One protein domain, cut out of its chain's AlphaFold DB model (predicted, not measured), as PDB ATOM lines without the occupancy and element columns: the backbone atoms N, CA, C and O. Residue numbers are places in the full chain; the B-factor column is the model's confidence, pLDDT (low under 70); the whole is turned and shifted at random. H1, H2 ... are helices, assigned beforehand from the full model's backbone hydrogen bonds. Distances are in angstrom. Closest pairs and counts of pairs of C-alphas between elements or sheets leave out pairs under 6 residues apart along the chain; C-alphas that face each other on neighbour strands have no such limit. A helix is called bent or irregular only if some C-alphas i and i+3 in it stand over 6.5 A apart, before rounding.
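AT A GLANCE: This is residues 48 to 99 of the 154 residues of an uncharacterized protein of Aspergillus nomiae NRRL 13137 (UniProt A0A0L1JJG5). One long helix, H1, makes the longest axis; after it the chain folds back in a long loop, residues 74 to 87, to a short helix, H2, set crosswise to H1. Residues 85 to 90 stick out. The printed part has 52 residues, with two named helices, H1 then H2, and no named strand: all helix. It is only just loose, close to compact, with a radius of gyration of the C-alphas of 12.0 A, and elongated, 35 by 18 by 15 A.

IN THESE COORDINATES: H1, residues 51 to 73, runs 31.4 A from C-alpha 51 at (10.061, -14.400, 31.582) to C-alpha 73 at (12.167, -43.644, 20.236). It is neither bent nor irregular, but only just: C-alphas 69 and 72 are 6.0 A apart. H2, residues 88 to 95, ends at C-alpha 95 at (17.843, -21.767, 25.446).

HOW THE PARTS SIT: H1 and H2 are close but not clearly touching; their closest C-alphas, of Leu 57 and Lys 95, are 7.3 A apart. Their lines are about perpendicular, at 87 degrees. Every O i to N i+4 pair is within hydrogen-bond range in H2, and 18 of 19 in H1.

THE WHOLE: The C-alphas farthest apart, of Glu 49 and Gly 74, are 35.0 A apart. The link from H1 to H2 is long, 14 residues. The printed part has no cut, and no printed residue is under 70 in pLDDT.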
ATOM      1  N   PRO A  48      15.632 -13.629  25.430       91.44
ATOM      2  CA  PRO A  48      15.981 -14.617  26.445       91.44
ATOM      3  C   PRO A  48      15.866 -14.095  27.882       91.44
ATOM      4  O   PRO A  48      15.853 -14.908  28.807       91.44
ATOM      5  N   GLU A  49      15.815 -12.776  28.083       93.38
ATOM      6  CA  GLU A  49      15.632 -12.167  29.405       93.38
ATOM      7  C   GLU A  49      14.143 -12.035  29.768       93.38
ATOM      8  O   GLU A  49      13.794 -11.815  30.930       93.38
ATOM      9  N   GLU A  50      13.241 -12.203  28.794       96.38
ATOM     10  CA  GLU A  50      11.804 -12.142  29.023       96.38
ATOM     11  C   GLU A  50      11.297 -13.426  29.691       96.38
ATOM     12  O   GLU A  50      11.439 -14.540  29.176       96.38
ATOM     13  N   GLN A  51      10.618 -13.272  30.832       95.44
ATOM     14  CA  GLN A  51      10.061 -14.400  31.582       95.44
ATOM     15  C   GLN A  51       9.087 -15.239  30.741       95.44
ATOM     16  O   GLN A  51       9.084 -16.465  30.852       95.44
ATOM     17  N   ALA A  52       8.282 -14.597  29.888       96.44
ATOM     18  CA  ALA A  52       7.343 -15.286  29.009       96.44
ATOM     19  C   ALA A  52       8.067 -16.174  27.984       96.44
ATOM     20  O   ALA A  52       7.649 -17.311  27.776       96.44
ATOM     21  N   THR A  53       9.180 -15.704  27.409       96.56
ATOM     22  CA  THR A  53      10.030 -16.506  26.513       96.56
ATOM     23  C   THR A  53      10.620 -17.703  27.246       96.56
ATOM     24  O   THR A  53      10.516 -18.827  26.759       96.56
ATOM     25  N   GLY A  54      11.182 -17.488  28.440       95.44
ATOM     26  CA  GLY A  54      11.728 -18.567  29.263       95.44
ATOM     27  C   GLY A  54      10.691 -19.651  29.565       95.44
ATOM     28  O   GLY A  54      10.932 -20.822  29.275       95.44
ATOM     29  N   ALA A  55       9.518 -19.252  30.068       96.06
ATOM     30  CA  ALA A  55       8.422 -20.164  30.398       96.06
ATOM     31  C   ALA A  55       7.874 -20.902  29.164       96.06
ATOM     32  O   ALA A  55       7.614 -22.103  29.232       96.06
ATOM     33  N   PHE A  56       7.736 -20.203  28.032       97.56
ATOM     34  CA  PHE A  56       7.304 -20.808  26.774       97.56
ATOM     35  C   PHE A  56       8.294 -21.881  26.308       97.56
ATOM     36  O   PHE A  56       7.895 -23.020  26.066       97.56
ATOM     37  N   LEU A  57       9.588 -21.552  26.230       96.94
ATOM     38  CA  LEU A  57      10.620 -22.500  25.805       96.94
ATOM     39  C   LEU A  57      10.722 -23.696  26.757       96.94
ATOM     40  O   LEU A  57      10.875 -24.823  26.300       96.94
ATOM     41  N   ASP A  58      10.595 -23.471  28.064       95.44
ATOM     42  CA  ASP A  58      10.624 -24.537  29.065       95.44
ATOM     43  C   ASP A  58       9.481 -25.543  28.910       95.44
ATOM     44  O   ASP A  58       9.705 -26.748  29.058       95.44
ATOM     45  N   ALA A  59       8.274 -25.073  28.594       96.88
ATOM     46  CA  ALA A  59       7.146 -25.951  28.307       96.88
ATOM     47  C   ALA A  59       7.352 -26.702  26.981       96.88
ATOM     48  O   ALA A  59       7.292 -27.928  26.947       96.88
ATOM     49  N   GLN A  60       7.680 -25.982  25.901       97.31
ATOM     50  CA  GLN A  60       7.800 -26.584  24.567       97.31
ATOM     51  C   GLN A  60       8.948 -27.593  24.459       97.31
ATOM     52  O   GLN A  60       8.806 -28.601  23.772       97.31
ATOM     53  N   LEU A  61      10.077 -27.356  25.137       96.06
ATOM     54  CA  LEU A  61      11.185 -28.312  25.164       96.06
ATOM     55  C   LEU A  61      10.793 -29.603  25.886       96.06
ATOM     56  O   LEU A  61      11.087 -30.680  25.375       96.06
ATOM     57  N   ARG A  62      10.095 -29.513  27.026       95.94
ATOM     58  CA  ARG A  62       9.607 -30.702  27.743       95.94
ATOM     59  C   ARG A  62       8.590 -31.479  26.915       95.94
ATOM     60  O   ARG A  62       8.743 -32.689  26.774       95.94
ATOM     61  N   ASP A  63       7.618 -30.791  26.322       96.62
ATOM     62  CA  ASP A  63       6.584 -31.424  25.498       96.62
ATOM     63  C   ASP A  63       7.188 -32.117  24.266       96.62
ATOM     64  O   ASP A  63       6.851 -33.264  23.963       96.62
ATOM     65  N   LEU A  64       8.118 -31.449  23.570       96.38
ATOM     66  CA  LEU A  64       8.776 -32.010  22.391       96.38
ATOM     67  C   LEU A  64       9.681 -33.192  22.752       96.38
ATOM     68  O   LEU A  64       9.646 -34.206  22.056       96.38
ATOM     69  N   SER A  65      10.467 -33.087  23.828       95.94
ATOM     70  CA  SER A  65      11.301 -34.194  24.305       95.94
ATOM     71  C   SER A  65      10.448 -35.396  24.698       95.94
ATOM     72  O   SER A  65      10.689 -36.483  24.184       95.94
ATOM     73  N   ALA A  66       9.395 -35.206  25.498       95.88
ATOM     74  CA  ALA A  66       8.497 -36.294  25.888       95.88
ATOM     75  C   ALA A  66       7.823 -36.959  24.673       95.88
ATOM     76  O   ALA A  66       7.724 -38.185  24.604       95.88
ATOM     77  N   HIS A  67       7.394 -36.163  23.685       96.19
ATOM     78  CA  HIS A  67       6.844 -36.695  22.440       96.19
ATOM     79  C   HIS A  67       7.866 -37.544  21.675       96.19
ATOM     80  O   HIS A  67       7.532 -38.642  21.233       96.19
ATOM     81  N   CYS A  68       9.098 -37.059  21.517       97.50
ATOM     82  CA  CYS A  68      10.147 -37.779  20.799       97.50
ATOM     83  C   CYS A  68      10.557 -39.069  21.521       97.50
ATOM     84  O   CYS A  68      10.593 -40.125  20.890       97.50
ATOM     85  N   GLU A  69      10.802 -39.007  22.829       97.81
ATOM     86  CA  GLU A  69      11.187 -40.177  23.624       97.81
ATOM     87  C   GLU A  69      10.101 -41.262  23.572       97.81
ATOM     88  O   GLU A  69      10.398 -42.418  23.278       97.81
ATOM     89  N   GLY A  70       8.826 -40.890  23.725       96.75
ATOM     90  CA  GLY A  70       7.725 -41.855  23.715       96.75
ATOM     91  C   GLY A  70       7.289 -42.330  22.324       96.75
ATOM     92  O   GLY A  70       7.101 -43.520  22.104       96.75
ATOM     93  N   GLN A  71       7.074 -41.417  21.371       95.50
ATOM     94  CA  GLN A  71       6.442 -41.748  20.080       95.50
ATOM     95  C   GLN A  71       7.439 -42.078  18.968       95.50
ATOM     96  O   GLN A  71       7.083 -42.789  18.027       95.50
ATOM     97  N   VAL A  72       8.659 -41.538  19.037       95.75
ATOM     98  CA  VAL A  72       9.688 -41.757  18.010       95.75
ATOM     99  C   VAL A  72      10.670 -42.829  18.462       95.75
ATOM    100  O   VAL A  72      10.952 -43.749  17.697       95.75
ATOM    101  N   MET A  73      11.172 -42.718  19.693       97.25
ATOM    102  CA  MET A  73      12.167 -43.644  20.236       97.25
ATOM    103  C   MET A  73      11.536 -44.862  20.919       97.25
ATOM    104  O   MET A  73      12.122 -45.942  20.876       97.25
ATOM    105  N   GLY A  74      10.328 -44.720  21.475       96.56
ATOM    106  CA  GLY A  74       9.592 -45.812  22.115       96.56
ATOM    107  C   GLY A  74      10.013 -46.097  23.558       96.56
ATOM    108  O   GLY A  74       9.775 -47.203  24.036       96.56
ATOM    109  N   PHE A  75      10.651 -45.139  24.236       96.44
ATOM    110  CA  PHE A  75      10.977 -45.246  25.657       96.44
ATOM    111  C   PHE A  75       9.763 -44.899  26.527       96.44
ATOM    112  O   PHE A  75       8.964 -44.023  26.189       96.44
ATOM    113  N   GLU A  76       9.631 -45.568  27.673       91.25
ATOM    114  CA  GLU A  76       8.527 -45.367  28.616       91.25
ATOM    115  C   GLU A  76       9.040 -45.188  30.051       91.25
ATOM    116  O   GLU A  76      10.073 -45.730  30.443       91.25
ATOM    117  N   GLY A  77       8.280 -44.450  30.867       88.06
ATOM    118  CA  GLY A  77       8.563 -44.294  32.294       88.06
ATOM    119  C   GLY A  77       9.955 -43.725  32.571       88.06
ATOM    120  O   GLY A  77      10.314 -42.683  32.034       88.06
ATOM    121  N   GLU A  78      10.716 -44.405  33.429       87.81
ATOM    122  CA  GLU A  78      12.067 -43.995  33.841       87.81
ATOM    123  C   GLU A  78      13.139 -44.219  32.760       87.81
ATOM    124  O   GLU A  78      14.252 -43.724  32.908       87.81
ATOM    125  N   GLU A  79      12.836 -44.954  31.681       91.38
ATOM    126  CA  GLU A  79      13.768 -45.119  30.555       91.38
ATOM    127  C   GLU A  79      13.751 -43.921  29.599       91.38
ATOM    128  O   GLU A  79      14.713 -43.711  28.862       91.38
ATOM    129  N   ALA A  80      12.659 -43.148  29.592       95.88
ATOM    130  CA  ALA A  80      12.523 -41.970  28.749       95.88
ATOM    131  C   ALA A  80      13.300 -40.799  29.349       95.88
ATOM    132  O   ALA A  80      13.061 -40.406  30.493       95.88
ATOM    133  N   TRP A  81      14.188 -40.206  28.554       96.44
ATOM    134  CA  TRP A  81      14.982 -39.077  29.018       96.44
ATOM    135  C   TRP A  81      14.115 -37.828  29.255       96.44
ATOM    136  O   TRP A  81      13.296 -37.439  28.417       96.44
ATOM    137  N   SER A  82      14.333 -37.146  30.377       94.75
ATOM    138  CA  SER A  82      13.694 -35.870  30.703       94.75
ATOM    139  C   SER A  82      14.660 -34.700  30.568       94.75
ATOM    140  O   SER A  82      15.817 -34.757  30.980       94.75
ATOM    141  N   VAL A  83      14.134 -33.562  30.101       94.62
ATOM    142  CA  VAL A  83      14.865 -32.284  30.067       94.62
ATOM    143  C   VAL A  83      15.457 -31.940  31.432       94.62
ATOM    144  O   VAL A  83      16.554 -31.393  31.497       94.62
ATOM    145  N   ASP A  84      14.773 -32.300  32.519       92.56
ATOM    146  CA  ASP A  84      15.200 -32.002  33.888       92.56
ATOM    147  C   ASP A  84      16.405 -32.843  34.363       92.56
ATOM    148  O   ASP A  84      17.002 -32.530  35.393       92.56
ATOM    149  N   GLU A  85      16.818 -33.870  33.608       94.94
ATOM    150  CA  GLU A  85      18.076 -34.592  33.849       94.94
ATOM    151  C   GLU A  85      19.308 -33.791  33.398       94.94
ATOM    152  O   GLU A  85      20.428 -34.045  33.855       94.94
ATOM    153  N   ALA A  86      19.132 -32.806  32.510       94.38
ATOM    154  CA  ALA A  86      20.216 -31.917  32.118       94.38
ATOM    155  C   ALA A  86      20.487 -30.849  33.195       94.38
ATOM    156  O   ALA A  86      19.555 -30.284  33.773       94.38
ATOM    157  N   PRO A  87      21.758 -30.462  33.423       95.44
ATOM    158  CA  PRO A  87      22.079 -29.393  34.362       95.44
ATOM    159  C   PRO A  87      21.394 -28.069  33.994       95.44
ATOM    160  O   PRO A  87      21.515 -27.581  32.870       95.44
ATOM    161  N   GLU A  88      20.759 -27.414  34.963       91.00
ATOM    162  CA  GLU A  88      19.982 -26.185  34.733       91.00
ATOM    163  C   GLU A  88      20.816 -25.058  34.083       91.00
ATOM    164  O   GLU A  88      20.353 -24.339  33.196       91.00
ATOM    165  N   GLY A  89      22.085 -24.911  34.487       91.94
ATOM    166  CA  GLY A  89      23.014 -23.956  33.874       91.94
ATOM    167  C   GLY A  89      23.293 -24.249  32.397       91.94
ATOM    168  O   GLY A  89      23.404 -23.322  31.599       91.94
ATOM    169  N   TYR A  90      23.345 -25.529  32.025       92.00
ATOM    170  CA  TYR A  90      23.538 -25.965  30.645       92.00
ATOM    171  C   TYR A  90      22.295 -25.666  29.794       92.00
ATOM    172  O   TYR A  90      22.410 -25.038  28.739       92.00
ATOM    173  N   LEU A  91      21.102 -25.997  30.300       91.38
ATOM    174  CA  LEU A  91      19.831 -25.669  29.647       91.38
ATOM    175  C   LEU A  91      19.661 -24.162  29.434       91.38
ATOM    176  O   LEU A  91      19.265 -23.734  28.350       91.38
ATOM    177  N   ARG A  92      20.003 -23.340  30.438       90.44
ATOM    178  CA  ARG A  92      19.966 -21.872  30.319       90.44
ATOM    179  C   ARG A  92      20.806 -21.367  29.147       90.44
ATOM    180  O   ARG A  92      20.330 -20.530  28.386       90.44
ATOM    181  N   VAL A  93      22.025 -21.881  28.980       92.19
ATOM    182  CA  VAL A  93      22.918 -21.467  27.886       92.19
ATOM    183  C   VAL A  93      22.356 -21.875  26.524       92.19
ATOM    184  O   VAL A  93      22.376 -21.065  25.599       92.19
ATOM    185  N   LEU A  94      21.822 -23.094  26.395       91.19
ATOM    186  CA  LEU A  94      21.252 -23.561  25.129       91.19
ATOM    187  C   LEU A  94      19.995 -22.777  24.735       91.19
ATOM    188  O   LEU A  94      19.888 -22.353  23.582       91.19
ATOM    189  N   LYS A  95      19.091 -22.510  25.690       92.50
ATOM    190  CA  LYS A  95      17.843 -21.767  25.446       92.50
ATOM    191  C   LYS A  95      18.070 -20.363  24.891       92.50
ATOM    192  O   LYS A  95      17.265 -19.910  24.088       92.50
ATOM    193  N   ARG A  96      19.179 -19.696  25.240       92.94
ATOM    194  CA  ARG A  96      19.509 -18.355  24.713       92.94
ATOM    195  C   ARG A  96      19.671 -18.308  23.191       92.94
ATOM    196  O   ARG A  96      19.623 -17.224  22.623       92.94
ATOM    197  N   ASN A  97      19.861 -19.457  22.543       92.44
ATOM    198  CA  ASN A  97      20.008 -19.561  21.093       92.44
ATOM    199  C   ASN A  97      18.739 -20.079  20.394       92.44
ATOM    200  O   ASN A  97      18.788 -20.401  19.206       92.44
ATOM    201  N   ILE A  98      17.618 -20.194  21.112       95.50
ATOM    202  CA  ILE A  98      16.356 -20.721  20.589       95.50
ATOM    203  C   ILE A  98      15.344 -19.582  20.487       95.50
ATOM    204  O   ILE A  98      15.114 -18.855  21.449       95.50
ATOM    205  N   VAL A  99      14.704 -19.464  19.324       97.06
ATOM    206  CA  VAL A  99      13.538 -18.599  19.127       97.06
ATOM    207  C   VAL A  99      12.289 -19.470  19.156       97.06
ATOM    208  O   VAL A  99      12.151 -20.396  18.357       97.06
TER     209      VAL A  99